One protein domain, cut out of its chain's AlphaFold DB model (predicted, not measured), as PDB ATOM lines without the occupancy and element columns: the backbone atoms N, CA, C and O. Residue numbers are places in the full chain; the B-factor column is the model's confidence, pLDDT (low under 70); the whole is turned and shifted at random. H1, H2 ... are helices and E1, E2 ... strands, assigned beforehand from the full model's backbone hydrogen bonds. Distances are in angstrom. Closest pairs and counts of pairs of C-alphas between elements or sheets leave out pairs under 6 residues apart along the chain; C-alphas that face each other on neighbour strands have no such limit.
ATOM      1  N   VAL A  28     113.824  -8.863 -13.519       93.31
ATOM      2  CA  VAL A  28     114.262 -10.034 -12.752       93.31
ATOM      3  C   VAL A  28     113.184 -11.102 -12.851       93.31
ATOM      4  O   VAL A  28     112.054 -10.890 -12.424       93.31
ATOM      5  N   ARG A  29     113.515 -12.269 -13.400       95.06
ATOM      6  CA  ARG A  29     112.632 -13.443 -13.395       95.06
ATOM      7  C   ARG A  29     112.926 -14.291 -12.176       95.06
ATOM      8  O   ARG A  29     114.087 -14.634 -11.951       95.06
ATOM      9  N   GLY A  30     111.898 -14.655 -11.426       96.06
ATOM     10  CA  GLY A  30     112.047 -15.454 -10.223       96.06
ATOM     11  C   GLY A  30     111.059 -16.605 -10.125       96.06
ATOM     12  O   GLY A  30     109.969 -16.552 -10.692       96.06
ATOM     13  N   THR A  31     111.452 -17.636  -9.383       96.88
ATOM     14  CA  THR A  31     110.563 -18.705  -8.923       96.88
ATOM     15  C   THR A  31     110.668 -18.848  -7.405       96.88
ATOM     16  O   THR A  31     111.747 -18.654  -6.838       96.88
ATOM     17  N   LEU A  32     109.558 -19.161  -6.731       97.88
ATOM     18  CA  LEU A  32     109.512 -19.483  -5.302       97.88
ATOM     19  C   LEU A  32     108.595 -20.682  -5.057       97.88
ATOM     20  O   LEU A  32     107.435 -20.660  -5.441       97.88
ATOM     21  N   ARG A  33     109.085 -21.707  -4.362       97.50
ATOM     22  CA  ARG A  33     108.297 -22.852  -3.896       97.50
ATOM     23  C   ARG A  33     108.129 -22.785  -2.384       97.50
ATOM     24  O   ARG A  33     109.126 -22.771  -1.673       97.50
ATOM     25  N   TYR A  34     106.890 -22.772  -1.912       96.75
ATOM     26  CA  TYR A  34     106.493 -22.731  -0.510       96.75
ATOM     27  C   TYR A  34     105.719 -24.004  -0.167       96.75
ATOM     28  O   TYR A  34     104.596 -24.207  -0.628       96.75
ATOM     29  N   LYS A  35     106.322 -24.881   0.630       95.31
ATOM     30  CA  LYS A  35     105.763 -26.184   0.983       95.31
ATOM     31  C   LYS A  35     105.590 -26.296   2.486       95.31
ATOM     32  O   LYS A  35     106.540 -26.070   3.224       95.31
ATOM     33  N   VAL A  36     104.407 -26.697   2.935       92.94
ATOM     34  CA  VAL A  36     104.111 -26.936   4.355       92.94
ATOM     35  C   VAL A  36     103.630 -28.367   4.525       92.94
ATOM     36  O   VAL A  36     102.842 -28.859   3.717       92.94
ATOM     37  N   ARG A  37     104.113 -29.042   5.564       89.69
ATOM     38  CA  ARG A  37     103.676 -30.375   5.987       89.69
ATOM     39  C   ARG A  37     103.338 -30.352   7.469       89.69
ATOM     40  O   ARG A  37     104.129 -29.835   8.251       89.69
ATOM     41  N   GLY A  38     102.209 -30.942   7.844       86.25
ATOM     42  CA  GLY A  38     101.718 -30.968   9.225       86.25
ATOM     43  C   GLY A  38     100.442 -30.148   9.410       86.25
ATOM     44  O   GLY A  38      99.800 -29.754   8.437       86.25
ATOM     45  N   LEU A  39     100.067 -29.896  10.664       81.88
ATOM     46  CA  LEU A  39      98.803 -29.251  11.040       81.88
ATOM     47  C   LEU A  39      98.569 -27.890  10.375       81.88
ATOM     48  O   LEU A  39      97.438 -27.504  10.114       81.88
ATOM     49  N   SER A  40      99.629 -27.171  10.044       83.19
ATOM     50  CA  SER A  40      99.557 -25.865   9.391       83.19
ATOM     51  C   SER A  40      99.140 -25.913   7.932       83.19
ATOM     52  O   SER A  40      98.739 -24.888   7.387       83.19
ATOM     53  N   ALA A  41      99.271 -27.080   7.302       86.12
ATOM     54  CA  ALA A  41      98.877 -27.329   5.922       86.12
ATOM     55  C   ALA A  41      97.427 -27.821   5.793       86.12
ATOM     56  O   ALA A  41      96.968 -28.077   4.680       86.12
ATOM     57  N   VAL A  42      96.735 -27.988   6.921       82.50
ATOM     58  CA  VAL A  42      95.367 -28.487   6.996       82.50
ATOM     59  C   VAL A  42      94.399 -27.523   6.312       82.50
ATOM     60  O   VAL A  42      94.403 -26.319   6.568       82.50
ATOM     61  N   GLN A  43      93.557 -28.075   5.445       78.19
ATOM     62  CA  GLN A  43      92.623 -27.342   4.602       78.19
ATOM     63  C   GLN A  43      91.205 -27.814   4.874       78.19
ATOM     64  O   GLN A  43      90.849 -28.947   4.552       78.19
ATOM     65  N   GLY A  44      90.391 -26.924   5.438       75.12
ATOM     66  CA  GLY A  44      88.998 -27.229   5.734       75.12
ATOM     67  C   GLY A  44      88.820 -28.364   6.728       75.12
ATOM     68  O   GLY A  44      89.740 -28.745   7.435       75.12
ATOM     69  N   GLY A  45      87.599 -28.876   6.780       75.44
ATOM     70  CA  GLY A  45      87.226 -30.027   7.580       75.44
ATOM     71  C   GLY A  45      86.900 -29.754   9.045       75.44
ATOM     72  O   GLY A  45      87.320 -28.761   9.635       75.44
ATOM     73  N   LEU A  46      86.085 -30.633   9.625       75.75
ATOM     74  CA  LEU A  46      85.571 -30.487  10.987       75.75
ATOM     75  C   LEU A  46      86.649 -30.715  12.040       75.75
ATOM     76  O   LEU A  46      86.815 -29.883  12.927       75.75
ATOM     77  N   LEU A  47      87.354 -31.847  11.965       71.81
ATOM     78  CA  LEU A  47      88.370 -32.225  12.950       71.81
ATOM     79  C   LEU A  47      89.573 -31.290  12.823       71.81
ATOM     80  O   LEU A  47      90.052 -30.708  13.791       71.81
ATOM     81  N   SER A  48      89.979 -31.083  11.587       67.94
ATOM     82  CA  SER A  48      90.964 -30.127  11.123       67.94
ATOM     83  C   SER A  48      90.683 -28.690  11.582       67.94
ATOM     84  O   SER A  48      91.521 -28.062  12.232       67.94
ATOM     85  N   GLY A  49      89.475 -28.176  11.333       68.38
ATOM     86  CA  GLY A  49      89.031 -26.856  11.783       68.38
ATOM     87  C   GLY A  49      88.895 -26.754  13.303       68.38
ATOM     88  O   GLY A  49      89.240 -25.724  13.884       68.38
ATOM     89  N   ALA A  50      88.460 -27.822  13.974       67.44
ATOM     90  CA  ALA A  50      88.417 -27.905  15.431       67.44
ATOM     91  C   ALA A  50      89.822 -27.813  16.041       67.44
ATOM     92  O   ALA A  50      90.023 -27.020  16.953       67.44
ATOM     93  N   ILE A  51      90.803 -28.541  15.501       66.88
ATOM     94  CA  ILE A  51      92.208 -28.492  15.939       66.88
ATOM     95  C   ILE A  51      92.815 -27.104  15.677       66.88
ATOM     96  O   ILE A  51      93.553 -26.581  16.509       66.88
ATOM     97  N   MET A  52      92.466 -26.469  14.556       63.03
ATOM     98  CA  MET A  52      93.002 -25.161  14.163       63.03
ATOM     99  C   MET A  52      92.368 -23.976  14.916       63.03
ATOM    100  O   MET A  52      93.043 -22.982  15.184       63.03
ATOM    101  N   SER A  53      91.086 -24.060  15.287       54.50
ATOM    102  CA  SER A  53      90.343 -22.965  15.939       54.50
ATOM    103  C   SER A  53      90.650 -22.793  17.432       54.50
ATOM    104  O   SER A  53      90.501 -21.685  17.952       54.50
ATOM    105  N   VAL A  54      91.173 -23.821  18.116       50.47
ATOM    106  CA  VAL A  54      91.600 -23.715  19.533       50.47
ATOM    107  C   VAL A  54      92.725 -22.691  19.727       50.47
ATOM    108  O   VAL A  54      92.911 -22.185  20.830       50.47
ATOM    109  N   ALA A  55      93.440 -22.337  18.655       44.56
ATOM    110  CA  ALA A  55      94.514 -21.354  18.679       44.56
ATOM    111  C   ALA A  55      94.051 -19.888  18.505       44.56
ATOM    112  O   ALA A  55      94.878 -18.996  18.674       44.56
ATOM    113  N   THR A  56      92.783 -19.601  18.153       37.56
ATOM    114  CA  THR A  56      92.389 -18.233  17.725       37.56
ATOM    115  C   THR A  56      91.032 -17.687  18.211       37.56
ATOM    116  O   THR A  56      90.763 -16.512  17.964       37.56
ATOM    117  N   GLY A  57      90.184 -18.421  18.953       34.91
ATOM    118  CA  GLY A  57      88.915 -17.841  19.446       34.91
ATOM    119  C   GLY A  57      88.144 -18.631  20.516       34.91
ATOM    120  O   GLY A  57      88.127 -19.858  20.524       34.91
ATOM    121  N   VAL A  58      87.468 -17.904  21.417       37.44
ATOM    122  CA  VAL A  58      86.931 -18.380  22.716       37.44
ATOM    123  C   VAL A  58      85.592 -19.153  22.616       37.44
ATOM    124  O   VAL A  58      85.173 -19.798  23.568       37.44
ATOM    125  N   GLY A  59      84.903 -19.150  21.468       38.81
ATOM    126  CA  GLY A  59      83.533 -19.693  21.351       38.81
ATOM    127  C   GLY A  59      83.399 -21.197  21.054       38.81
ATOM    128  O   GLY A  59      82.421 -21.816  21.461       38.81
ATOM    129  N   LEU A  60      84.375 -21.815  20.377       39.44
ATOM    130  CA  LEU A  60      84.330 -23.231  19.952       39.44
ATOM    131  C   LEU A  60      84.939 -24.204  20.979       39.44
ATOM    132  O   LEU A  60      84.906 -25.423  20.801       39.44
ATOM    133  N   GLN A  61      85.470 -23.677  22.082       48.28
ATOM    134  CA  GLN A  61      86.316 -24.424  23.008       48.28
ATOM    135  C   GLN A  61      85.566 -25.531  23.759       48.28
ATOM    136  O   GLN A  61      86.137 -26.595  23.954       48.28
ATOM    137  N   ALA A  62      84.290 -25.366  24.125       44.88
ATOM    138  CA  ALA A  62      83.559 -26.386  24.893       44.88
ATOM    139  C   ALA A  62      83.315 -27.691  24.104       44.88
ATOM    140  O   ALA A  62      83.463 -28.785  24.649       44.88
ATOM    141  N   ALA A  63      83.006 -27.589  22.807       44.62
ATOM    142  CA  ALA A  63      82.830 -28.751  21.936       44.62
ATOM    143  C   ALA A  63      84.169 -29.461  21.683       44.62
ATOM    144  O   ALA A  63      84.254 -30.682  21.799       44.62
ATOM    145  N   VAL A  64      85.237 -28.692  21.436       50.19
ATOM    146  CA  VAL A  64      86.584 -29.238  21.223       50.19
ATOM    147  C   VAL A  64      87.169 -29.833  22.503       50.19
ATOM    148  O   VAL A  64      87.809 -30.872  22.441       50.19
ATOM    149  N   THR A  65      86.898 -29.255  23.675       50.72
ATOM    150  CA  THR A  65      87.349 -29.803  24.966       50.72
ATOM    151  C   THR A  65      86.673 -31.141  25.255       50.72
ATOM    152  O   THR A  65      87.327 -32.060  25.735       50.72
ATOM    153  N   ASN A  66      85.393 -31.300  24.907       50.12
ATOM    154  CA  ASN A  66      84.704 -32.587  25.025       50.12
ATOM    155  C   ASN A  66      85.203 -33.615  23.994       50.12
ATOM    156  O   ASN A  66      85.374 -34.778  24.345       50.12
ATOM    157  N   ILE A  67      85.525 -33.191  22.766       51.75
ATOM    158  CA  ILE A  67      86.152 -34.057  21.753       51.75
ATOM    159  C   ILE A  67      87.566 -34.474  22.193       51.75
ATOM    160  O   ILE A  67      87.896 -35.650  22.144       51.75
ATOM    161  N   LEU A  68      88.385 -33.555  22.709       52.81
ATOM    162  CA  LEU A  68      89.731 -33.843  23.215       52.81
ATOM    163  C   LEU A  68      89.713 -34.706  24.488       52.81
ATOM    164  O   LEU A  68      90.590 -35.551  24.649       52.81
ATOM    165  N   ARG A  69      88.698 -34.558  25.356       52.78
ATOM    166  CA  ARG A  69      88.435 -35.462  26.497       52.78
ATOM    167  C   ARG A  69      88.098 -36.890  26.048       52.78
ATOM    168  O   ARG A  69      88.434 -37.829  26.756       52.78
ATOM    169  N   LEU A  70      87.464 -37.046  24.885       48.41
ATOM    170  CA  LEU A  70      87.180 -38.339  24.248       48.41
ATOM    171  C   LEU A  70      88.397 -38.920  23.503       48.41
ATOM    172  O   LEU A  70      88.547 -40.134  23.428       48.41
ATOM    173  N   ALA A 101      99.464 -38.229  15.985       62.31
ATOM    174  CA  ALA A 101      98.139 -37.892  15.476       62.31
ATOM    175  C   ALA A 101      97.982 -38.435  14.043       62.31
ATOM    176  O   ALA A 101      98.863 -38.215  13.210       62.31
ATOM    177  N   PRO A 102      96.868 -39.109  13.710       74.31
ATOM    178  CA  PRO A 102      96.625 -39.679  12.384       74.31
ATOM    179  C   PRO A 102      96.203 -38.591  11.377       74.31
ATOM    180  O   PRO A 102      95.146 -38.684  10.753       74.31
ATOM    181  N   ILE A 103      97.004 -37.527  11.265       79.75
ATOM    182  CA  ILE A 103      96.779 -36.378  10.386       79.75
ATOM    183  C   ILE A 103      97.967 -36.251   9.438       79.75
ATOM    184  O   ILE A 103      99.091 -35.968   9.844       79.75
ATOM    185  N   SER A 104      97.697 -36.416   8.150       85.44
ATOM    186  CA  SER A 104      98.616 -36.131   7.058       85.44
ATOM    187  C   SER A 104      98.062 -34.955   6.266       85.44
ATOM    188  O   SER A 104      97.075 -35.083   5.545       85.44
ATOM    189  N   ALA A 105      98.683 -33.789   6.412       89.69
ATOM    190  CA  ALA A 105      98.322 -32.609   5.644       89.69
ATOM    191  C   ALA A 105      99.552 -31.999   4.973       89.69
ATOM    192  O   ALA A 105     100.651 -31.965   5.541       89.69
ATOM    193  N   GLY A 106      99.358 -31.534   3.745       90.50
ATOM    194  CA  GLY A 106     100.394 -30.967   2.904       90.50
ATOM    195  C   GLY A 106      99.842 -29.869   2.006       90.50
ATOM    196  O   GLY A 106      98.740 -29.978   1.479       90.50
ATOM    197  N   GLN A 107     100.624 -28.813   1.815       94.12
ATOM    198  CA  GLN A 107     100.412 -27.838   0.748       94.12
ATOM    199  C   GLN A 107     101.739 -27.539   0.058       94.12
ATOM    200  O   GLN A 107     102.788 -27.498   0.702       94.12
ATOM    201  N   ASP A 108     101.690 -27.354  -1.253       95.19
ATOM    202  CA  ASP A 108     102.820 -27.050  -2.123       95.19
ATOM    203  C   ASP A 108     102.385 -25.923  -3.063       95.19
ATOM    204  O   ASP A 108     101.515 -26.113  -3.918       95.19
ATOM    205  N   ILE A 109     102.945 -24.734  -2.848       96.50
ATOM    206  CA  ILE A 109     102.664 -23.522  -3.614       96.50
ATOM    207  C   ILE A 109     103.902 -23.174  -4.431       96.50
ATOM    208  O   ILE A 109     104.993 -23.060  -3.879       96.50
ATOM    209  N   VAL A 110     103.743 -22.965  -5.732       96.19
ATOM    210  CA  VAL A 110     104.807 -22.536  -6.643       96.19
ATOM    211  C   VAL A 110     104.424 -21.194  -7.247       96.19
ATOM    212  O   VAL A 110     103.360 -21.062  -7.845       96.19
ATOM    213  N   LEU A 111     105.286 -20.200  -7.075       97.69
ATOM    214  CA  LEU A 111     105.177 -18.870  -7.652       97.69
ATOM    215  C   LEU A 111     106.204 -18.743  -8.776       97.69
ATOM    216  O   LEU A 111     107.392 -18.953  -8.535       97.69
ATOM    217  N   ASP A 112     105.766 -18.325  -9.955       95.25
ATOM    218  CA  ASP A 112     106.621 -17.925 -11.076       95.25
ATOM    219  C   ASP A 112     106.344 -16.450 -11.365       95.25
ATOM    220  O   ASP A 112     105.189 -16.067 -11.532       95.25
ATOM    221  N   PHE A 113     107.359 -15.588 -11.389       97.38
ATOM    222  CA  PHE A 113     107.136 -14.142 -11.456       97.38
ATOM    223  C   PHE A 113     108.217 -13.381 -12.227       97.38
ATOM    224  O   PHE A 113     109.356 -13.819 -12.388       97.38
ATOM    225  N   LEU A 114     107.837 -12.196 -12.697       96.06
ATOM    226  CA  LEU A 114     108.682 -11.200 -13.338       96.06
ATOM    227  C   LEU A 114     108.607  -9.910 -12.523       96.06
ATOM    228  O   LEU A 114     107.515  -9.388 -12.292       96.06
ATOM    229  N   LEU A 115     109.760  -9.397 -12.111       96.31
ATOM    230  CA  LEU A 115     109.907  -8.105 -11.457       96.31
ATOM    231  C   LEU A 115     110.488  -7.086 -12.438       96.31
ATOM    232  O   LEU A 115     111.329  -7.433 -13.266       96.31
ATOM    233  N   GLU A 116     110.078  -5.832 -12.308       95.25
ATOM    234  CA  GLU A 116     110.571  -4.696 -13.087       95.25
ATOM    235  C   GLU A 116     111.232  -3.677 -12.159       95.25
ATOM    236  O   GLU A 116     110.668  -3.309 -11.123       95.25
ATOM    237  N   GLY A 117     112.459  -3.285 -12.501       92.25
ATOM    238  CA  GLY A 117     113.276  -2.352 -11.738       92.25
ATOM    239  C   GLY A 117     112.910  -0.898 -12.008       92.25
ATOM    240  O   GLY A 117     112.696  -0.498 -13.148       92.25
ATOM    241  N   ASP A 118     112.911  -0.077 -10.960       90.31
ATOM    242  CA  ASP A 118     112.700   1.375 -11.058       90.31
ATOM    243  C   ASP A 118     113.996   2.183 -11.282       90.31
ATOM    244  O   ASP A 118     114.010   3.407 -11.129       90.31
ATOM    245  N   GLY A 119     115.109   1.503 -11.581       82.62
ATOM    246  CA  GLY A 119     116.445   2.097 -11.717       82.62
ATOM    247  C   GLY A 119     117.090   2.538 -10.395       82.62
ATOM    248  O   GLY A 119     118.256   2.930 -10.378       82.62
ATOM    249  N   LYS A 120     116.380   2.453  -9.263       85.88
ATOM    250  CA  LYS A 120     116.874   2.809  -7.918       85.88
ATOM    251  C   LYS A 120     117.154   1.581  -7.056       85.88
ATOM    252  O   LYS A 120     117.317   1.694  -5.843       85.88
ATOM    253  N   GLY A 121     117.219   0.410  -7.685       87.50
ATOM    254  CA  GLY A 121     117.453  -0.861  -7.017       87.50
ATOM    255  C   GLY A 121     116.205  -1.473  -6.387       87.50
ATOM    256  O   GLY A 121     116.364  -2.444  -5.649       87.50
ATOM    257  N   VAL A 122     114.997  -0.961  -6.661       94.56
ATOM    258  CA  VAL A 122     113.741  -1.602  -6.246       94.56
ATOM    259  C   VAL A 122     113.082  -2.253  -7.454       94.56
ATOM    260  O   VAL A 122     112.723  -1.582  -8.420       94.56
ATOM    261  N   TYR A 123     112.891  -3.563  -7.372       95.56
ATOM    262  CA  TYR A 123     112.193  -4.357  -8.371       95.56
ATOM    263  C   TYR A 123     110.837  -4.768  -7.812       95.56
ATOM    264  O   TYR A 123     110.769  -5.337  -6.720       95.56
ATOM    265  N   ARG A 124     109.761  -4.488  -8.545       97.06
ATOM    266  CA  ARG A 124     108.384  -4.796  -8.131       97.06
ATOM    267  C   ARG A 124     107.743  -5.772  -9.097       97.06
ATOM    268  O   ARG A 124     108.089  -5.777 -10.275       97.06
ATOM    269  N   LEU A 125     106.815  -6.586  -8.596       97.50
ATOM    270  CA  LEU A 125     106.026  -7.504  -9.410       97.50
ATOM    271  C   LEU A 125     105.441  -6.768 -10.618       97.50
ATOM    272  O   LEU A 125     104.785  -5.747 -10.458       97.50
ATOM    273  N   LYS A 126     105.684  -7.309 -11.810       96.31
ATOM    274  CA  LYS A 126     105.052  -6.899 -13.065       96.31
ATOM    275  C   LYS A 126     103.970  -7.895 -13.465       96.31
ATOM    276  O   LYS A 126     102.863  -7.506 -13.815       96.31
ATOM    277  N   SER A 127     104.295  -9.185 -13.390       96.19
ATOM    278  CA  SER A 127     103.397 -10.290 -13.738       96.19
ATOM    279  C   SER A 127     103.890 -11.601 -13.133       96.19
ATOM    280  O   SER A 127     105.089 -11.752 -12.893       96.19
ATOM    281  N   GLY A 128     103.014 -12.585 -12.968       96.50
ATOM    282  CA  GLY A 128     103.403 -13.938 -12.578       96.50
ATOM    283  C   GLY A 128     102.232 -14.914 -12.525       96.50
ATOM    284  O   GLY A 128     101.124 -14.592 -12.939       96.50
ATOM    285  N   SER A 129     102.465 -16.092 -11.967       95.75
ATOM    286  CA  SER A 129     101.447 -17.094 -11.663       95.75
ATOM    287  C   SER A 129     101.731 -17.766 -10.325       95.75
ATOM    288  O   SER A 129     102.890 -17.955  -9.958       95.75
ATOM    289  N   ALA A 130     100.676 -18.156  -9.617       96.56
ATOM    290  CA  ALA A 130     100.754 -19.013  -8.443       96.56
ATOM    291  C   ALA A 130     100.005 -20.313  -8.709       96.56
ATOM    292  O   ALA A 130      98.839 -20.287  -9.094       96.56
ATOM    293  N   SER A 131     100.667 -21.440  -8.480       92.62
ATOM    294  CA  SER A 131     100.094 -22.779  -8.557       92.62
ATOM    295  C   SER A 131     100.078 -23.400  -7.170       92.62
ATOM    296  O   SER A 131     101.050 -23.299  -6.432       92.62
ATOM    297  N   TYR A 132      98.975 -24.035  -6.814       94.44
ATOM    298  CA  TYR A 132      98.713 -24.626  -5.513       94.44
ATOM    299  C   TYR A 132      98.331 -26.090  -5.686       94.44
ATOM    300  O   TYR A 132      97.509 -26.410  -6.543       94.44
ATOM    301  N   SER A 133      98.878 -26.947  -4.829       92.12
ATOM    302  CA  SER A 133      98.393 -28.308  -4.601       92.12
ATOM    303  C   SER A 133      98.347 -28.582  -3.103       92.12
ATOM    304  O   SER A 133      99.277 -28.231  -2.374       92.12
ATOM    305  N   GLY A 134      97.260 -29.174  -2.629       92.00
ATOM    306  CA  GLY A 134      97.005 -29.367  -1.212       92.00
ATOM    307  C   GLY A 134      96.252 -30.656  -0.927       92.00
ATOM    308  O   GLY A 134      95.402 -31.085  -1.709       92.00
ATOM    309  N   ASN A 135      96.566 -31.278   0.204       92.12
ATOM    310  CA  ASN A 135      95.857 -32.438   0.711       92.12
ATOM    311  C   ASN A 135      95.717 -32.377   2.233       92.12
ATOM    312  O   ASN A 135      96.609 -31.921   2.944       92.12
ATOM    313  N   THR A 136      94.594 -32.871   2.735       91.94
ATOM    314  CA  THR A 136      94.356 -33.146   4.153       91.94
ATOM    315  C   THR A 136      93.715 -34.516   4.254       91.94
ATOM    316  O   THR A 136      92.691 -34.765   3.622       91.94
ATOM    317  N   ASP A 137      94.346 -35.394   5.016       89.38
ATOM    318  CA  ASP A 137      93.874 -36.725   5.368       89.38
ATOM    319  C   ASP A 137      93.971 -36.860   6.883       89.38
ATOM    320  O   ASP A 137      95.066 -36.986   7.429       89.38
ATOM    321  N   ALA A 138      92.838 -36.808   7.571       87.38
ATOM    322  CA  ALA A 138      92.754 -37.057   9.002       87.38
ATOM    323  C   ALA A 138      91.747 -38.172   9.256       87.38
ATOM    324  O   ALA A 138      90.637 -38.129   8.732       87.38
ATOM    325  N   SER A 139      92.105 -39.163  10.066       85.81
ATOM    326  CA  SER A 139      91.169 -40.215  10.462       85.81
ATOM    327  C   SER A 139      91.383 -40.589  11.912       85.81
ATOM    328  O   SER A 139      92.437 -41.097  12.271       85.81
ATOM    329  N   PHE A 140      90.371 -40.373  12.737       83.12
ATOM    330  CA  PHE A 140      90.381 -40.725  14.144       83.12
ATOM    331  C   PHE A 140      89.242 -41.696  14.443       83.12
ATOM    332  O   PHE A 140      88.113 -41.482  14.011       83.12
ATOM    333  N   GLU A 141      89.532 -42.740  15.209       84.62
ATOM    334  CA  GLU A 141      88.566 -43.757  15.602       84.62
ATOM    335  C   GLU A 141      88.730 -44.055  17.092       84.62
ATOM    336  O   GLU A 141      89.842 -44.280  17.573       84.62
ATOM    337  N   HIS A 142      87.622 -44.042  17.827       81.75
ATOM    338  CA  HIS A 142      87.579 -44.421  19.230       81.75
ATOM    339  C   HIS A 142      86.396 -45.343  19.490       81.75
ATOM    340  O   HIS A 142      85.252 -45.024  19.166       81.75
ATOM    341  N   GLN A 143      86.682 -46.475  20.122       83.69
ATOM    342  CA  GLN A 143      85.684 -47.438  20.550       83.69
ATOM    343  C   GLN A 143      85.802 -47.631  22.061       83.69
ATOM    344  O   GLN A 143      86.875 -47.957  22.569       83.69
ATOM    345  N   ASN A 144      84.698 -47.440  22.777       79.88
ATOM    346  CA  ASN A 144      84.590 -47.730  24.202       79.88
ATOM    347  C   ASN A 144      83.316 -48.543  24.494       79.88
ATOM    348  O   ASN A 144      82.576 -48.911  23.580       79.88
ATOM    349  N   ALA A 145      83.079 -48.862  25.771       79.62
ATOM    350  CA  ALA A 145      81.905 -49.631  26.192       79.62
ATOM    351  C   ALA A 145      80.570 -48.929  25.866       79.62
ATOM    352  O   ALA A 145      79.559 -49.604  25.683       79.62
ATOM    353  N   ASP A 146      80.586 -47.599  25.748       76.69
ATOM    354  CA  ASP A 146      79.409 -46.758  25.522       76.69
ATOM    355  C   ASP A 146      79.153 -46.477  24.029       76.69
ATOM    356  O   ASP A 146      78.080 -45.995  23.656       76.69
ATOM    357  N   GLY A 147      80.100 -46.814  23.145       82.19
ATOM    358  CA  GLY A 147      79.897 -46.784  21.704       82.19
ATOM    359  C   GLY A 147      81.142 -46.546  20.855       82.19
ATOM    360  O   GLY A 147      82.283 -46.569  21.312       82.19
ATOM    361  N   PHE A 148      80.884 -46.338  19.566       86.56
ATOM    362  CA  PHE A 148      81.874 -46.036  18.543       86.56
ATOM    363  C   PHE A 148      81.767 -44.572  18.125       86.56
ATOM    364  O   PHE A 148      80.658 -44.074  17.908       86.56
ATOM    365  N   VAL A 149      82.909 -43.903  17.981       82.06
ATOM    366  CA  VAL A 149      83.018 -42.567  17.398       82.06
ATOM    367  C   VAL A 149      84.150 -42.550  16.374       82.06
ATOM    368  O   VAL A 149      85.283 -42.901  16.692       82.06
ATOM    369  N   GLN A 150      83.862 -42.080  15.163       87.88
ATOM    370  CA  GLN A 150      84.840 -41.909  14.093       87.88
ATOM    371  C   GLN A 150      84.771 -40.501  13.516       87.88
ATOM    372  O   GLN A 150      83.691 -39.969  13.270       87.88
ATOM    373  N   PHE A 151      85.931 -39.910  13.262       87.38
ATOM    374  CA  PHE A 151      86.080 -38.673  12.515       87.38
ATOM    375  C   PHE A 151      86.968 -38.927  11.302       87.38
ATOM    376  O   PHE A 151      88.028 -39.534  11.429       87.38
ATOM    377  N   THR A 152      86.571 -38.425  10.141       90.00
ATOM    378  CA  THR A 152      87.390 -38.483   8.929       90.00
ATOM    379  C   THR A 152      87.329 -37.139   8.223       90.00
ATOM    380  O   THR A 152      86.233 -36.660   7.959       90.00
ATOM    381  N   ASP A 153      88.478 -36.555   7.888       92.00
ATOM    382  CA  ASP A 153      88.602 -35.433   6.958       92.00
ATOM    383  C   ASP A 153      89.440 -35.878   5.757       92.00
ATOM    384  O   ASP A 153      90.586 -36.297   5.919       92.00
ATOM    385  N   VAL A 154      88.890 -35.759   4.549       92.69
ATOM    386  CA  VAL A 154      89.618 -35.983   3.294       92.69
ATOM    387  C   VAL A 154      89.357 -34.801   2.376       92.69
ATOM    388  O   VAL A 154      88.280 -34.708   1.794       92.69
ATOM    389  N   TYR A 155      90.338 -33.911   2.232       91.88
ATOM    390  CA  TYR A 155      90.285 -32.763   1.320       91.88
ATOM    391  C   TYR A 155      91.474 -32.758   0.374       91.88
ATOM    392  O   TYR A 155      92.585 -33.157   0.734       91.88
ATOM    393  N   ARG A 156      91.235 -32.312  -0.854       92.62
ATOM    394  CA  ARG A 156      92.231 -32.089  -1.900       92.62
ATOM    395  C   ARG A 156      91.950 -30.749  -2.561       92.62
ATOM    396  O   ARG A 156      90.795 -30.363  -2.696       92.62
ATOM    397  N   GLY A 157      92.981 -30.051  -3.005       90.81
ATOM    398  CA  GLY A 157      92.809 -28.821  -3.767       90.81
ATOM    399  C   GLY A 157      93.951 -28.631  -4.744       90.81
ATOM    400  O   GLY A 157      95.109 -28.802  -4.378       90.81
ATOM    401  N   GLU A 158      93.624 -28.257  -5.973       90.00
ATOM    402  CA  GLU A 158      94.592 -27.844  -6.982       90.00
ATOM    403  C   GLU A 158      94.065 -26.595  -7.679       90.00
ATOM    404  O   GLU A 158      92.889 -26.524  -8.042       90.00
ATOM    405  N   ARG A 159      94.912 -25.578  -7.843       91.44
ATOM    406  CA  ARG A 159      94.527 -24.352  -8.550       91.44
ATOM    407  C   ARG A 159      95.741 -23.610  -9.077       91.44
ATOM    408  O   ARG A 159      96.784 -23.608  -8.437       91.44
ATOM    409  N   SER A 160      95.576 -22.914 -10.197       91.31
ATOM    410  CA  SER A 160      96.528 -21.906 -10.659       91.31
ATOM    411  C   SER A 160      95.827 -20.559 -10.847       91.31
ATOM    412  O   SER A 160      94.672 -20.514 -11.281       91.31
ATOM    413  N   VAL A 161      96.496 -19.466 -10.487       94.00
ATOM    414  CA  VAL A 161      96.006 -18.089 -10.632       94.00
ATOM    415  C   VAL A 161      97.096 -17.190 -11.210       94.00
ATOM    416  O   VAL A 161      98.284 -17.423 -10.996       94.00
ATOM    417  N   GLN A 162      96.694 -16.144 -11.931       95.94
ATOM    418  CA  GLN A 162      97.614 -15.105 -12.397       95.94
ATOM    419  C   GLN A 162      97.909 -14.107 -11.271       95.94
ATOM    420  O   GLN A 162      97.003 -13.699 -10.541       95.94
ATOM    421  N   LEU A 163      99.173 -13.708 -11.155       96.06
ATOM    422  CA  LEU A 163      99.648 -12.696 -10.219       96.06
ATOM    423  C   LEU A 163      99.823 -11.365 -10.949       96.06
ATOM    424  O   LEU A 163     100.548 -11.280 -11.945       96.06
ATOM    425  N   THR A 164      99.186 -10.328 -10.421       95.50
ATOM    426  CA  THR A 164      99.301  -8.938 -10.863       95.50
ATOM    427  C   THR A 164      99.690  -8.064  -9.670       95.50
ATOM    428  O   THR A 164      99.523  -8.479  -8.519       95.50
ATOM    429  N   PRO A 165     100.179  -6.834  -9.897       96.06
ATOM    430  CA  PRO A 165     100.450  -5.895  -8.806       96.06
ATOM    431  C   PRO A 165      99.214  -5.566  -7.951       96.06
ATOM    432  O   PRO A 165      99.362  -5.077  -6.835       96.06
ATOM    433  N   GLU A 166      97.997  -5.805  -8.459       93.31
ATOM    434  CA  GLU A 166      96.756  -5.543  -7.720       93.31
ATOM    435  C   GLU A 166      96.405  -6.657  -6.726       93.31
ATOM    436  O   GLU A 166      95.726  -6.391  -5.736       93.31
ATOM    437  N   ASN A 167      96.839  -7.897  -6.980       91.44
ATOM    438  CA  ASN A 167      96.461  -9.066  -6.177       91.44
ATOM    439  C   ASN A 167      97.634  -9.723  -5.426       91.44
ATOM    440  O   ASN A 167      97.419 -10.637  -4.629       91.44
ATOM    441  N   ALA A 168      98.863  -9.260  -5.658       96.75
ATOM    442  CA  ALA A 168     100.072  -9.802  -5.060       96.75
ATOM    443  C   ALA A 168     101.164  -8.736  -4.920       96.75
ATOM    444  O   ALA A 168     101.283  -7.821  -5.733       96.75
ATOM    445  N   SER A 169     102.017  -8.895  -3.907       97.56
ATOM    446  CA  SER A 169     103.211  -8.075  -3.717       97.56
ATOM    447  C   SER A 169     104.447  -8.962  -3.671       97.56
ATOM    448  O   SER A 169     104.626  -9.760  -2.753       97.56
ATOM    449  N   ILE A 170     105.307  -8.825  -4.679       97.94
ATOM    450  CA  ILE A 170     106.641  -9.427  -4.703       97.94
ATOM    451  C   ILE A 170     107.625  -8.301  -4.975       97.94
ATOM    452  O   ILE A 170     107.529  -7.627  -6.003       97.94
ATOM    453  N   THR A 171     108.543  -8.067  -4.043       97.25
ATOM    454  CA  THR A 171     109.514  -6.974  -4.125       97.25
ATOM    455  C   THR A 171     110.918  -7.496  -3.858       97.25
ATOM    456  O   THR A 171     111.147  -8.247  -2.915       97.25
ATOM    457  N   LEU A 172     111.873  -7.063  -4.676       96.56
ATOM    458  CA  LEU A 172     113.300  -7.209  -4.414       96.56
ATOM    459  C   LEU A 172     113.895  -5.809  -4.278       96.56
ATOM    460  O   LEU A 172     113.955  -5.055  -5.244       96.56
ATOM    461  N   THR A 173     114.353  -5.463  -3.085       95.75
ATOM    462  CA  THR A 173     115.038  -4.198  -2.821       95.75
ATOM    463  C   THR A 173     116.518  -4.470  -2.648       95.75
ATOM    464  O   THR A 173     116.919  -5.167  -1.722       95.75
ATOM    465  N   THR A 174     117.349  -3.911  -3.517       92.38
ATOM    466  CA  THR A 174     118.806  -3.969  -3.395       92.38
ATOM    467  C   THR A 174     119.329  -2.670  -2.795       92.38
ATOM    468  O   THR A 174     118.925  -1.578  -3.186       92.38
ATOM    469  N   THR A 175     120.212  -2.782  -1.810       88.12
ATOM    470  CA  THR A 175     120.841  -1.650  -1.122       88.12
ATOM    471  C   THR A 175     122.339  -1.885  -0.994       88.12
ATOM    472  O   THR A 175     122.821  -3.016  -1.030       88.12
ATOM    473  N   GLY A 176     123.104  -0.807  -0.846       83.12
ATOM    474  CA  GLY A 176     124.563  -0.893  -0.891       83.12
ATOM    475  C   GLY A 176     125.081  -1.190  -2.301       83.12
ATOM    476  O   GLY A 176     124.324  -1.214  -3.267       83.12
ATOM    477  N   LYS A 177     126.397  -1.371  -2.421       72.94
ATOM    478  CA  LYS A 177     127.075  -1.647  -3.692       72.94
ATOM    479  C   LYS A 177     128.151  -2.714  -3.491       72.94
ATOM    480  O   LYS A 177     128.702  -2.843  -2.395       72.94
ATOM    481  N   GLY A 178     128.459  -3.452  -4.553       72.88
ATOM    482  CA  GLY A 178     129.534  -4.444  -4.568       72.88
ATOM    483  C   GLY A 178     129.395  -5.634  -3.645       72.88
ATOM    484  O   GLY A 178     128.295  -6.126  -3.444       72.88
ATOM    485  N   GLU A 179     130.508  -6.075  -3.058       65.62
ATOM    486  CA  GLU A 179     130.542  -7.204  -2.109       65.62
ATOM    487  C   GLU A 179     129.675  -6.953  -0.856       65.62
ATOM    488  O   GLU A 179     129.269  -7.888  -0.174       65.62
ATOM    489  N   ASN A 180     129.334  -5.687  -0.571       77.19
ATOM    490  CA  ASN A 180     128.414  -5.299   0.503       77.19
ATOM    491  C   ASN A 180     126.982  -5.051   0.011       77.19
ATOM    492  O   ASN A 180     126.161  -4.536   0.775       77.19
ATOM    493  N   ARG A 181     126.672  -5.352  -1.256       81.88
ATOM    494  CA  ARG A 181     125.317  -5.222  -1.788       81.88
ATOM    495  C   ARG A 181     124.426  -6.206  -1.048       81.88
ATOM    496  O   ARG A 181     124.636  -7.418  -1.071       81.88
ATOM    497  N   ARG A 182     123.442  -5.658  -0.349       92.00
ATOM    498  CA  ARG A 182     122.416  -6.409   0.355       92.00
ATOM    499  C   ARG A 182     121.154  -6.391  -0.479       92.00
ATOM    500  O   ARG A 182     120.898  -5.448  -1.225       92.00
ATOM    501  N   ALA A 183     120.353  -7.424  -0.331       94.69
ATOM    502  CA  ALA A 183     119.018  -7.458  -0.873       94.69
ATOM    503  C   ALA A 183     118.025  -7.831   0.221       94.69
ATOM    504  O   ALA A 183     118.362  -8.547   1.166       94.69
ATOM    505  N   GLN A 184     116.816  -7.312   0.076       97.12
ATOM    506  CA  GLN A 184     115.629  -7.716   0.800       97.12
ATOM    507  C   GLN A 184     114.630  -8.230  -0.231       97.12
ATOM    508  O   GLN A 184     114.314  -7.528  -1.190       97.12
ATOM    509  N   PHE A 185     114.194  -9.470  -0.059       97.25
ATOM    510  CA  PHE A 185     113.235 -10.140  -0.916       97.25
ATOM    511  C   PHE A 185     111.977 -10.419  -0.102       97.25
ATOM    512  O   PHE A 185     112.012 -11.230   0.824       97.25
ATOM    513  N   ASP A 186     110.900  -9.717  -0.438       97.62
ATOM    514  CA  ASP A 186     109.612  -9.776   0.245       97.62
ATOM    515  C   ASP A 186     108.548 -10.343  -0.696       97.62
ATOM    516  O   ASP A 186     108.422  -9.930  -1.851       97.62
ATOM    517  N   VAL A 187     107.763 -11.281  -0.181       97.56
ATOM    518  CA  VAL A 187     106.703 -11.991  -0.891       97.56
ATOM    519  C   VAL A 187     105.471 -12.003  -0.003       97.56
ATOM    520  O   VAL A 187     105.497 -12.535   1.104       97.56
ATOM    521  N   SER A 188     104.384 -11.433  -0.506       97.12
ATOM    522  CA  SER A 188     103.063 -11.462   0.106       97.12
ATOM    523  C   SER A 188     102.041 -11.745  -0.986       97.12
ATOM    524  O   SER A 188     101.713 -10.883  -1.805       97.12
ATOM    525  N   VAL A 189     101.596 -12.994  -1.044       96.12
ATOM    526  CA  VAL A 189     100.693 -13.499  -2.079       96.12
ATOM    527  C   VAL A 189      99.530 -14.197  -1.395       96.12
ATOM    528  O   VAL A 189      99.742 -15.128  -0.623       96.12
ATOM    529  N   GLY A 190      98.309 -13.747  -1.675       92.50
ATOM    530  CA  GLY A 190      97.077 -14.360  -1.192       92.50
ATOM    531  C   GLY A 190      96.148 -14.641  -2.362       92.50
ATOM    532  O   GLY A 190      95.880 -13.741  -3.154       92.50
ATOM    533  N   PHE A 191      95.660 -15.870  -2.496       89.69
ATOM    534  CA  PHE A 191      94.713 -16.204  -3.558       89.69
ATOM    535  C   PHE A 191      93.708 -17.269  -3.131       89.69
ATOM    536  O   PHE A 191      94.045 -18.159  -2.342       89.69
ATOM    537  N   PRO A 192      92.476 -17.206  -3.665       87.94
ATOM    538  CA  PRO A 192      91.452 -18.179  -3.339       87.94
ATOM    539  C   PRO A 192      91.840 -19.551  -3.893       87.94
ATOM    540  O   PRO A 192      92.201 -19.668  -5.061       87.94
ATOM    541  N   VAL A 193      91.678 -20.605  -3.107       86.81
ATOM    542  CA  VAL A 193      91.823 -22.012  -3.484       86.81
ATOM    543  C   VAL A 193      90.491 -22.720  -3.278       86.81
ATOM    544  O   VAL A 193      89.795 -22.501  -2.286       86.81
ATOM    545  N   ALA A 194      90.113 -23.533  -4.262       84.12
ATOM    546  CA  ALA A 194      88.973 -24.425  -4.139       84.12
ATOM    547  C   ALA A 194      89.468 -25.728  -3.514       84.12
ATOM    548  O   ALA A 194      90.466 -26.295  -3.968       84.12
ATOM    549  N   VAL A 195      88.785 -26.179  -2.469       86.12
ATOM    550  CA  VAL A 195      89.051 -27.465  -1.831       86.12
ATOM    551  C   VAL A 195      87.857 -28.371  -2.079       86.12
ATOM    552  O   VAL A 195      86.710 -27.968  -1.926       86.12
ATOM    553  N   VAL A 196      88.135 -29.594  -2.505       89.56
ATOM    554  CA  VAL A 196      87.143 -30.639  -2.734       89.56
ATOM    555  C   VAL A 196      87.384 -31.716  -1.700       89.56
ATOM    556  O   VAL A 196      88.498 -32.227  -1.569       89.56
ATOM    557  N   GLY A 197      86.356 -32.072  -0.949       92.31
ATOM    558  CA  GLY A 197      86.529 -33.044   0.109       92.31
ATOM    559  C   GLY A 197      85.287 -33.329   0.918       92.31
ATOM    560  O   GLY A 197      84.210 -32.782   0.675       92.31
ATOM    561  N   LYS A 198      85.455 -34.224   1.886       93.50
ATOM    562  CA  LYS A 198      84.412 -34.616   2.820       93.50
ATOM    563  C   LYS A 198      84.978 -34.717   4.232       93.50
ATOM    564  O   LYS A 198      86.003 -35.359   4.449       93.50
ATOM    565  N   SER A 199      84.254 -34.142   5.180       92.69
ATOM    566  CA  SER A 199      84.352 -34.449   6.600       92.69
ATOM    567  C   SER A 199      83.183 -35.302   7.041       92.69
ATOM    568  O   SER A 199      82.043 -35.027   6.668       92.69
ATOM    569  N   THR A 200      83.444 -36.289   7.883       91.50
ATOM    570  CA  THR A 200      82.420 -37.080   8.563       91.50
ATOM    571  C   THR A 200      82.739 -37.192  10.040       91.50
ATOM    572  O   THR A 200      83.874 -37.477  10.407       91.50
ATOM    573  N   TRP A 201      81.721 -37.020  10.872       90.75
ATOM    574  CA  TRP A 201      81.711 -37.418  12.268       90.75
ATOM    575  C   TRP A 201      80.603 -38.446  12.466       90.75
ATOM    576  O   TRP A 201      79.425 -38.119  12.350       90.75
ATOM    577  N   THR A 202      80.980 -39.683  12.752       88.06
ATOM    578  CA  THR A 202      80.075 -40.823  12.852       88.06
ATOM    579  C   THR A 202      80.055 -41.353  14.278       88.06
ATOM    580  O   THR A 202      81.092 -41.499  14.916       88.06
ATOM    581  N   THR A 203      78.862 -41.674  14.761       89.00
ATOM    582  CA  THR A 203      78.589 -42.415  15.993       89.00
ATOM    583  C   THR A 203      77.663 -43.592  15.679       89.00
ATOM    584  O   THR A 203      77.178 -43.715  14.554       89.00
ATOM    585  N   ASN A 204      77.335 -44.422  16.672       85.75
ATOM    586  CA  ASN A 204      76.397 -45.544  16.506       85.75
ATOM    587  C   ASN A 204      75.027 -45.164  15.910       85.75
ATOM    588  O   ASN A 204      74.383 -46.000  15.282       85.75
ATOM    589  N   VAL A 205      74.550 -43.936  16.133       86.69
ATOM    590  CA  VAL A 205      73.182 -43.517  15.764       86.69
ATOM    591  C   VAL A 205      73.143 -42.314  14.822       86.69
ATOM    592  O   VAL A 205      72.067 -41.960  14.333       86.69
ATOM    593  N   MET A 206      74.293 -41.684  14.564       88.00
ATOM    594  CA  MET A 206      74.369 -40.370  13.925       88.00
ATOM    595  C   MET A 206      75.637 -40.198  13.072       88.00
ATOM    596  O   MET A 206      76.723 -40.462  13.570       88.00
ATOM    597  N   GLU A 207      75.517 -39.686  11.843       90.81
ATOM    598  CA  GLU A 207      76.625 -39.188  11.002       90.81
ATOM    599  C   GLU A 207      76.388 -37.706  10.701       90.81
ATOM    600  O   GLU A 207      75.406 -37.361  10.053       90.81
ATOM    601  N   ILE A 208      77.286 -36.821  11.123       88.31
ATOM    602  CA  ILE A 208      77.337 -35.441  10.631       88.31
ATOM    603  C   ILE A 208      78.364 -35.391   9.510       88.31
ATOM    604  O   ILE A 208      79.484 -35.869   9.681       88.31
ATOM    605  N   PHE A 209      78.015 -34.812   8.366       90.75
ATOM    606  CA  PHE A 209      78.941 -34.682   7.250       90.75
ATOM    607  C   PHE A 209      78.961 -33.277   6.662       90.75
ATOM    608  O   PHE A 209      77.957 -32.570   6.642       90.75
ATOM    609  N   PHE A 210      80.124 -32.907   6.143       90.12
ATOM    610  CA  PHE A 210      80.351 -31.698   5.362       90.12
ATOM    611  C   PHE A 210      81.056 -32.124   4.086       90.12
ATOM    612  O   PHE A 210      82.051 -32.835   4.155       90.12
ATOM    613  N   GLN A 211      80.531 -31.748   2.932       91.88
ATOM    614  CA  GLN A 211      81.097 -32.093   1.638       91.88
ATOM    615  C   GLN A 211      81.233 -30.824   0.806       91.88
ATOM    616  O   GLN A 211      80.229 -30.188   0.497       91.88
ATOM    617  N   ASP A 212      82.461 -30.475   0.448       89.81
ATOM    618  CA  ASP A 212      82.766 -29.355  -0.439       89.81
ATOM    619  C   ASP A 212      83.116 -29.910  -1.821       89.81
ATOM    620  O   ASP A 212      83.940 -30.819  -1.943       89.81
ATOM    621  N   ASN A 213      82.460 -29.409  -2.864       89.00
ATOM    622  CA  ASN A 213      82.779 -29.749  -4.252       89.00
ATOM    623  C   ASN A 213      83.585 -28.649  -4.966       89.00
ATOM    624  O   ASN A 213      83.760 -28.725  -6.179       89.00
ATOM    625  N   GLY A 214      84.066 -27.645  -4.225       83.69
ATOM    626  CA  GLY A 214      84.799 -26.485  -4.730       83.69
ATOM    627  C   GLY A 214      83.921 -25.261  -5.007       83.69
ATOM    628  O   GLY A 214      84.463 -24.170  -5.175       83.69
ATOM    629  N   GLU A 215      82.594 -25.419  -5.024       82.38
ATOM    630  CA  GLU A 215      81.619 -24.338  -5.261       82.38
ATOM    631  C   GLU A 215      80.503 -24.296  -4.201       82.38
ATOM    632  O   GLU A 215      79.992 -23.234  -3.832       82.38
ATOM    633  N   VAL A 216      80.096 -25.467  -3.715       84.19
ATOM    634  CA  VAL A 216      78.967 -25.673  -2.812       84.19
ATOM    635  C   VAL A 216      79.416 -26.536  -1.644       84.19
ATOM    636  O   VAL A 216      79.852 -27.676  -1.817       84.19
ATOM    637  N   LEU A 217      79.206 -26.013  -0.439       87.12
ATOM    638  CA  LEU A 217      79.326 -26.759   0.800       87.12
ATOM    639  C   LEU A 217      77.973 -27.400   1.125       87.12
ATOM    640  O   LEU A 217      76.991 -26.722   1.435       87.12
ATOM    641  N   THR A 218      77.920 -28.726   1.067       87.62
ATOM    642  CA  THR A 218      76.774 -29.514   1.529       87.62
ATOM    643  C   THR A 218      77.037 -29.972   2.956       87.62
ATOM    644  O   THR A 218      77.944 -30.768   3.187       87.62
ATOM    645  N   SER A 219      76.247 -29.500   3.915       89.19
ATOM    646  CA  SER A 219      76.286 -29.976   5.301       89.19
ATOM    647  C   SER A 219      75.056 -30.820   5.591       89.19
ATOM    648  O   SER A 219      73.953 -30.462   5.179       89.19
ATOM    649  N   GLY A 220      75.205 -31.922   6.313       88.88
ATOM    650  CA  GLY A 220      74.068 -32.762   6.649       88.88
ATOM    651  C   GLY A 220      74.263 -33.631   7.877       88.88
ATOM    652  O   GLY A 220      75.353 -33.758   8.430       88.88
ATOM    653  N   LEU A 221      73.152 -34.220   8.290       88.38
ATOM    654  CA  LEU A 221      72.980 -35.100   9.425       88.38
ATOM    655  C   LEU A 221      72.250 -36.352   8.939       88.38
ATOM    656  O   LEU A 221      71.130 -36.265   8.439       88.38
ATOM    657  N   LYS A 222      72.839 -37.526   9.140       90.00
ATOM    658  CA  LYS A 222      72.111 -38.790   9.103       90.00
ATOM    659  C   LYS A 222      71.817 -39.218  10.528       90.00
ATOM    660  O   LYS A 222      72.750 -39.403  11.300       90.00
ATOM    661  N   PHE A 223      70.552 -39.405  10.875       87.69
ATOM    662  CA  PHE A 223      70.137 -39.886  12.193       87.69
ATOM    663  C   PHE A 223      69.229 -41.099  12.014       87.69
ATOM    664  O   PHE A 223      68.232 -41.021  11.295       87.69
ATOM    665  N   LEU A 224      69.603 -42.240  12.605       86.44
ATOM    666  CA  LEU A 224      68.882 -43.517  12.464       86.44
ATOM    667  C   LEU A 224      68.559 -43.886  10.995       86.44
ATOM    668  O   LEU A 224      67.480 -44.384  10.681       86.44
ATOM    669  N   GLY A 225      69.490 -43.605  10.079       82.25
ATOM    670  CA  GLY A 225      69.355 -43.896   8.645       82.25
ATOM    671  C   GLY A 225      68.586 -42.855   7.817       82.25
ATOM    672  O   GLY A 225      68.613 -42.939   6.590       82.25
ATOM    673  N   GLN A 226      67.952 -41.852   8.433       85.38
ATOM    674  CA  GLN A 226      67.319 -40.739   7.712       85.38
ATOM    675  C   GLN A 226      68.314 -39.606   7.468       85.38
ATOM    676  O   GLN A 226      69.041 -39.237   8.385       85.38
ATOM    677  N   ASN A 227      68.339 -39.054   6.251       89.81
ATOM    678  CA  ASN A 227      69.289 -38.019   5.837       89.81
ATOM    679  C   ASN A 227      68.630 -36.632   5.785       89.81
ATOM    680  O   ASN A 227      67.628 -36.446   5.095       89.81
ATOM    681  N   TYR A 228      69.238 -35.666   6.462       88.50
ATOM    682  CA  TYR A 228      68.856 -34.261   6.501       88.50
ATOM    683  C   TYR A 228      70.044 -33.448   5.991       88.50
ATOM    684  O   TYR A 228      71.108 -33.493   6.596       88.50
ATOM    685  N   SER A 229      69.907 -32.718   4.886       87.75
ATOM    686  CA  SER A 229      71.021 -31.949   4.315       87.75
ATOM    687  C   SER A 229      70.590 -30.559   3.889       87.75
ATOM    688  O   SER A 229      69.501 -30.403   3.341       87.75
ATOM    689  N   ASP A 230      71.492 -29.601   4.053       83.94
ATOM    690  CA  ASP A 230      71.374 -28.237   3.555       83.94
ATOM    691  C   ASP A 230      72.583 -27.893   2.668       83.94
ATOM    692  O   ASP A 230      73.660 -28.494   2.786       83.94
ATOM    693  N   LYS A 231      72.400 -26.951   1.743       84.62
ATOM    694  CA  LYS A 231      73.428 -26.506   0.796       84.62
ATOM    695  C   LYS A 231      73.684 -25.020   0.973       84.62
ATOM    696  O   LYS A 231      72.774 -24.206   0.872       84.62
ATOM    697  N   THR A 232      74.950 -24.671   1.139       77.44
ATOM    698  CA  THR A 232      75.416 -23.284   1.217       77.44
ATOM    699  C   THR A 232      76.537 -23.060   0.205       77.44
ATOM    700  O   THR A 232      77.200 -24.007  -0.218       77.44
ATOM    701  N   SER A 233      76.743 -21.821  -0.238       75.62
ATOM    702  CA  SER A 233      77.901 -21.486  -1.076       75.62
ATOM    703  C   SER A 233      79.186 -21.697  -0.278       75.62
ATOM    704  O   SER A 233      79.298 -21.144   0.823       75.62
ATOM    705  N   SER A 234      80.158 -22.446  -0.807       73.56
ATOM    706  CA  SER A 234      81.462 -22.519  -0.151       73.56
ATOM    707  C   SER A 234      82.188 -21.188  -0.342       73.56
ATOM    708  O   SER A 234      82.252 -20.625  -1.435       73.56
ATOM    709  N   SER A 235      82.687 -20.617   0.756       74.25
ATOM    710  CA  SER A 235      83.610 -19.488   0.654       74.25
ATOM    711  C   SER A 235      84.979 -20.055   0.299       74.25
ATOM    712  O   SER A 235      85.456 -20.928   1.029       74.25
ATOM    713  N   PRO A 236      85.624 -19.604  -0.790       77.69
ATOM    714  CA  PRO A 236      86.944 -20.101  -1.136       77.69
ATOM    715  C   PRO A 236      87.914 -19.813   0.011       77.69
ATOM    716  O   PRO A 236      87.932 -18.714   0.571       77.69
ATOM    717  N   MET A 237      88.729 -20.804   0.362       81.38
ATOM    718  CA  MET A 237      89.821 -20.602   1.312       81.38
ATOM    719  C   MET A 237      90.910 -19.780   0.637       81.38
ATOM    720  O   MET A 237      91.078 -19.879  -0.569       81.38
ATOM    721  N   ASN A 238      91.674 -18.988   1.383       86.94
ATOM    722  CA  ASN A 238      92.821 -18.285   0.813       86.94
ATOM    723  C   ASN A 238      94.107 -19.036   1.147       86.94
ATOM    724  O   ASN A 238      94.434 -19.214   2.321       86.94
ATOM    725  N   ALA A 239      94.855 -19.436   0.120       88.88
ATOM    726  CA  ALA A 239      96.250 -19.811   0.285       88.88
ATOM    727  C   ALA A 239      97.076 -18.529   0.416       88.88
ATOM    728  O   ALA A 239      96.928 -17.611  -0.392       88.88
ATOM    729  N   ILE A 240      97.920 -18.461   1.446       91.88
ATOM    730  CA  ILE A 240      98.745 -17.288   1.739       91.88
ATOM    731  C   ILE A 240     100.210 -17.714   1.780       91.88
ATOM    732  O   ILE A 240     100.587 -18.598   2.549       91.88
ATOM    733  N   VAL A 241     101.040 -17.048   0.983       94.50
ATOM    734  CA  VAL A 241     102.500 -17.101   1.075       94.50
ATOM    735  C   VAL A 241     102.976 -15.764   1.617       94.50
ATOM    736  O   VAL A 241     102.800 -14.730   0.976       94.50
ATOM    737  N   SER A 242     103.589 -15.799   2.797       94.69
ATOM    738  CA  SER A 242     104.293 -14.660   3.380       94.69
ATOM    739  C   SER A 242     105.735 -15.070   3.639       94.69
ATOM    740  O   SER A 242     105.994 -15.958   4.452       94.69
ATOM    741  N   TYR A 243     106.670 -14.442   2.938       96.06
ATOM    742  CA  TYR A 243     108.094 -14.720   3.050       96.06
ATOM    743  C   TYR A 243     108.886 -13.420   2.966       96.06
ATOM    744  O   TYR A 243     108.607 -12.575   2.123       96.06
ATOM    745  N   SER A 244     109.871 -13.256   3.842       96.12
ATOM    746  CA  SER A 244     110.793 -12.129   3.799       96.12
ATOM    747  C   SER A 244     112.183 -12.628   4.144       96.12
ATOM    748  O   SER A 244     112.370 -13.310   5.155       96.12
ATOM    749  N   ARG A 245     113.163 -12.295   3.306       95.56
ATOM    750  CA  ARG A 245     114.572 -12.599   3.554       95.56
ATOM    751  C   ARG A 245     115.428 -11.396   3.227       95.56
ATOM    752  O   ARG A 245     115.273 -10.776   2.179       95.56
ATOM    753  N   SER A 246     116.379 -11.098   4.104       95.62
ATOM    754  CA  SER A 246     117.389 -10.072   3.862       95.62
ATOM    755  C   SER A 246     118.794 -10.640   4.040       95.62
ATOM    756  O   SER A 246     119.039 -11.474   4.909       95.62
ATOM    757  N   GLY A 247     119.739 -10.211   3.207       94.69
ATOM    758  CA  GLY A 247     121.097 -10.757   3.219       94.69
ATOM    759  C   GLY A 247     121.976 -10.197   2.104       94.69
ATOM    760  O   GLY A 247     121.534  -9.310   1.374       94.69
ATOM    761  N   PRO A 248     123.227 -10.672   1.968       92.56
ATOM    762  CA  PRO A 248     124.049 -10.407   0.786       92.56
ATOM    763  C   PRO A 248     123.302 -10.782  -0.497       92.56
ATOM    764  O   PRO A 248     122.634 -11.818  -0.514       92.56
ATOM    765  N   LEU A 249     123.413  -9.975  -1.557       88.50
ATOM    766  CA  LEU A 249     122.664 -10.173  -2.805       88.50
ATOM    767  C   LEU A 249     122.804 -11.607  -3.336       88.50
ATOM    768  O   LEU A 249     121.791 -12.243  -3.602       88.50
ATOM    769  N   ASP A 250     124.018 -12.159  -3.370       84.00
ATOM    770  CA  ASP A 250     124.268 -13.526  -3.851       84.00
ATOM    771  C   ASP A 250     123.481 -14.590  -3.068       84.00
ATOM    772  O   ASP A 250     122.969 -15.548  -3.644       84.00
ATOM    773  N   SER A 251     123.306 -14.387  -1.757       88.69
ATOM    774  CA  SER A 251     122.521 -15.279  -0.892       88.69
ATOM    775  C   SER A 251     121.004 -15.130  -1.060       88.69
ATOM    776  O   SER A 251     120.248 -15.957  -0.546       88.69
ATOM    777  N   ILE A 252     120.562 -14.047  -1.706       94.00
ATOM    778  CA  ILE A 252     119.161 -13.753  -2.023       94.00
ATOM    779  C   ILE A 252     118.833 -14.186  -3.449       94.00
ATOM    780  O   ILE A 252     117.693 -14.546  -3.712       94.00
ATOM    781  N   LEU A 253     119.807 -14.231  -4.360       90.81
ATOM    782  CA  LEU A 253     119.553 -14.668  -5.728       90.81
ATOM    783  C   LEU A 253     119.098 -16.128  -5.787       90.81
ATOM    784  O   LEU A 253     118.227 -16.446  -6.585       90.81
ATOM    785  N   ARG A 254     119.634 -17.025  -4.954       94.12
ATOM    786  CA  ARG A 254     119.190 -18.428  -4.890       94.12
ATOM    787  C   ARG A 254     119.306 -18.963  -3.476       94.12
ATOM    788  O   ARG A 254     120.305 -18.711  -2.807       94.12
ATOM    789  N   GLY A 255     118.333 -19.755  -3.043       94.31
ATOM    790  CA  GLY A 255     118.429 -20.415  -1.750       94.31
ATOM    791  C   GLY A 255     117.274 -21.346  -1.424       94.31
ATOM    792  O   GLY A 255     116.328 -21.520  -2.191       94.31
ATOM    793  N   SER A 256     117.415 -21.989  -0.270       95.81
ATOM    794  CA  SER A 256     116.427 -22.873   0.328       95.81
ATOM    795  C   SER A 256     116.504 -22.721   1.844       95.81
ATOM    796  O   SER A 256     117.598 -22.690   2.404       95.81
ATOM    797  N   GLU A 257     115.357 -22.658   2.507       94.88
ATOM    798  CA  GLU A 257     115.222 -22.594   3.961       94.88
ATOM    799  C   GLU A 257     114.183 -23.606   4.431       94.88
ATOM    800  O   GLU A 257     113.182 -23.846   3.754       94.88
ATOM    801  N   THR A 258     114.423 -24.186   5.603       91.75
ATOM    802  CA  THR A 258     113.467 -25.060   6.282       91.75
ATOM    803  C   THR A 258     113.310 -24.630   7.727       91.75
ATOM    804  O   THR A 258     114.317 -24.413   8.402       91.75
ATOM    805  N   TRP A 259     112.081 -24.558   8.220       89.62
ATOM    806  CA  TRP A 259     111.799 -24.306   9.633       89.62
ATOM    807  C   TRP A 259     110.572 -25.086  10.099       89.62
ATOM    808  O   TRP A 259     109.774 -25.546   9.286       89.62
ATOM    809  N   GLN A 260     110.429 -25.239  11.412       84.69
ATOM    810  CA  GLN A 260     109.178 -25.660  12.037       84.69
ATOM    811  C   GLN A 260     108.408 -24.410  12.449       84.69
ATOM    812  O   GLN A 260     108.990 -23.475  13.000       84.69
ATOM    813  N   ASP A 261     107.116 -24.359  12.149       80.19
ATOM    814  CA  ASP A 261     106.267 -23.289  12.663       80.19
ATOM    815  C   ASP A 261     105.789 -23.577  14.099       80.19
ATOM    816  O   ASP A 261     106.107 -24.606  14.694       80.19
ATOM    817  N   LEU A 262     105.007 -22.662  14.677       74.62
ATOM    818  CA  LEU A 262     104.501 -22.788  16.052       74.62
ATOM    819  C   LEU A 262     103.579 -24.003  16.276       74.62
ATOM    820  O   LEU A 262     103.232 -24.301  17.417       74.62
ATOM    821  N   ARG A 263     103.165 -24.688  15.207       74.31
ATOM    822  CA  ARG A 263     102.316 -25.886  15.224       74.31
ATOM    823  C   ARG A 263     103.109 -27.136  14.839       74.31
ATOM    824  O   ARG A 263     102.517 -28.111  14.383       74.31
ATOM    825  N   ASP A 264     104.435 -27.077  14.970       76.50
ATOM    826  CA  ASP A 264     105.369 -28.154  14.633       76.50
ATOM    827  C   ASP A 264     105.251 -28.634  13.174       76.50
ATOM    828  O   ASP A 264     105.543 -29.777  12.825       76.50
ATOM    829  N   SER A 265     104.792 -27.754  12.279       84.12
ATOM    830  CA  SER A 265     104.689 -28.077  10.860       84.12
ATOM    831  C   SER A 265     105.970 -27.696  10.141       84.12
ATOM    832  O   SER A 265     106.448 -26.566  10.249       84.12
ATOM    833  N   GLY A 266     106.515 -28.638   9.376       87.38
ATOM    834  CA  GLY A 266     107.694 -28.412   8.552       87.38
ATOM    835  C   GLY A 266     107.355 -27.515   7.366       87.38
ATOM    836  O   GLY A 266     106.543 -27.884   6.516       87.38
ATOM    837  N   VAL A 267     108.002 -26.359   7.294       92.06
ATOM    838  CA  VAL A 267     107.929 -25.412   6.182       92.06
ATOM    839  C   VAL A 267     109.239 -25.466   5.402       92.06
ATOM    840  O   VAL A 267     110.314 -25.405   5.989       92.06
ATOM    841  N   LEU A 268     109.148 -25.579   4.079       94.88
ATOM    842  CA  LEU A 268     110.253 -25.489   3.129       94.88
ATOM    843  C   LEU A 268     109.973 -24.332   2.172       94.88
ATOM    844  O   LEU A 268     108.940 -24.322   1.502       94.88
ATOM    845  N   VAL A 269     110.921 -23.408   2.052       96.56
ATOM    846  CA  VAL A 269     110.890 -22.336   1.053       96.56
ATOM    847  C   VAL A 269     112.125 -22.419   0.179       96.56
ATOM    848  O   VAL A 269     113.239 -22.446   0.687       96.56
ATOM    849  N   GLN A 270     111.937 -22.467  -1.135       96.69
ATOM    850  CA  GLN A 270     113.014 -22.494  -2.127       96.69
ATOM    851  C   GLN A 270     112.795 -21.365  -3.119       96.69
ATOM    852  O   GLN A 270     111.662 -21.157  -3.539       96.69
ATOM    853  N   TRP A 271     113.841 -20.655  -3.527       97.19
ATOM    854  CA  TRP A 271     113.705 -19.581  -4.509       97.19
ATOM    855  C   TRP A 271     114.915 -19.476  -5.433       97.19
ATOM    856  O   TRP A 271     116.035 -19.877  -5.098       97.19
ATOM    857  N   ASN A 272     114.674 -18.914  -6.613       95.56
ATOM    858  CA  ASN A 272     115.687 -18.655  -7.625       95.56
ATOM    859  C   ASN A 272     115.322 -17.391  -8.410       95.56
ATOM    860  O   ASN A 272     114.284 -17.360  -9.057       95.56
ATOM    861  N   LEU A 273     116.177 -16.375  -8.361       92.88
ATOM    862  CA  LEU A 273     116.074 -15.096  -9.055       92.88
ATOM    863  C   LEU A 273     117.162 -15.031 -10.140       92.88
ATOM    864  O   LEU A 273     118.336 -15.318  -9.903       92.88
ATOM    865  N   SER A 274     116.773 -14.642 -11.348       86.62
ATOM    866  CA  SER A 274     117.615 -14.553 -12.544       86.62
ATOM    867  C   SER A 274     117.387 -13.214 -13.255       86.62
ATOM    868  O   SER A 274     116.288 -12.674 -13.192       86.62
ATOM    869  N   GLY A 275     118.412 -12.658 -13.912       75.31
ATOM    870  CA  GLY A 275     118.328 -11.354 -14.600       75.31
ATOM    871  C   GLY A 275     119.101 -10.208 -13.936       75.31
ATOM    872  O   GLY A 275     119.243  -9.153 -14.535       75.31
TER     873      GLY A 275
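AT A GLANCE: This is residues 28 to 70 and 101 to 275 of the 682 residues of an uncharacterized protein of Gemmatimonadales bacterium (UniProt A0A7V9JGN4). A long, twisted wall of antiparallel strands, E1 to E4, E7 to E10, E12 and E13, folds over at one end, so that E5, E6 and E11 make a shorter second layer crossing over part of one face. H1 stands up from the wall on that same side, with H2 beyond it, and short H3 joins E11 to E12. The 218 printed residues, mostly strand by class, run E1, H1, H2, E2 to E11, H3, E12, E13; the 13 strands form one branched sheet. The whole is loose, with a radius of gyration of the C-alphas of 21.5 A and spans of 73 by 31 by 26 A.

IN THESE COORDINATES: E1, residues 28 to 37, begins at C-alpha 28 (114.262, -10.034, -12.752). H1 is 46 to 53 and H2 61 to 70. E2 is 103 to 117, 43.8 A long; E3, 122 to 144, 62.5 A, ends at C-alpha 144 (84.590, -47.730, 24.202) and bends by 77 degrees at residue 127; E4 is 147 to 163, 50.7 A. E5 is 168 to 175, E6 182 to 193, E7 196 to 203, E8 206 to 213, E9 216 to 223, E10 226 to 233 and E11 237 to 248, 35.7 A. H3 is 249 to 253, E12 254 to 260, and E13, 266 to 274, ends at C-alpha 274 (117.615, -14.553, -12.544).

HOW THE PARTS SIT: E1 has E2 on one side (N 32 and O 111, 2.8 A) and E13 on the other (N 33 and O 270, 2.8 A). E2 and E3 form a hairpin, with N 110 and O 131 2.8 A apart, within hydrogen-bond range; with E4 they make a meander, each strand the antiparallel neighbour of the one before, and N 134 and O 157 are 2.8 A apart. E7 pairs with E4, N 152 and O 200 at 2.9 A, and E7 to E10 make a second meander, with E10 an edge strand. E5 pairs with residues 122 to 124 of E3, N 123 and O 172 at 2.8 A; E6 has E5 on one side and the edge strand E11 on the other, N 187 and O 243 at 2.8 A. The closest C-alphas of E1 and E11, Tyr 34 and Val 241, are 7.1 A apart. E12, an edge strand, forms a hairpin with E13. H1 stands up from the sheet over E4, at a height of 9.9 A; H2 is only just not on it. H3 lies over E6. In H1, H2 and H3 every O i to N i+4 pair is within hydrogen-bond range.

THE WHOLE: The C-alphas of Gly 178 and Leu 224, the two farthest apart, are 74.1 A apart. Residues 71 to 100 are not printed; C-alphas 70 and 101 are 14.0 A apart across this cut. Of the links printed whole, none is long. The model's mean pLDDT over the printed part is 85.0; residues 48 to 70, 101 and 179 are under 70.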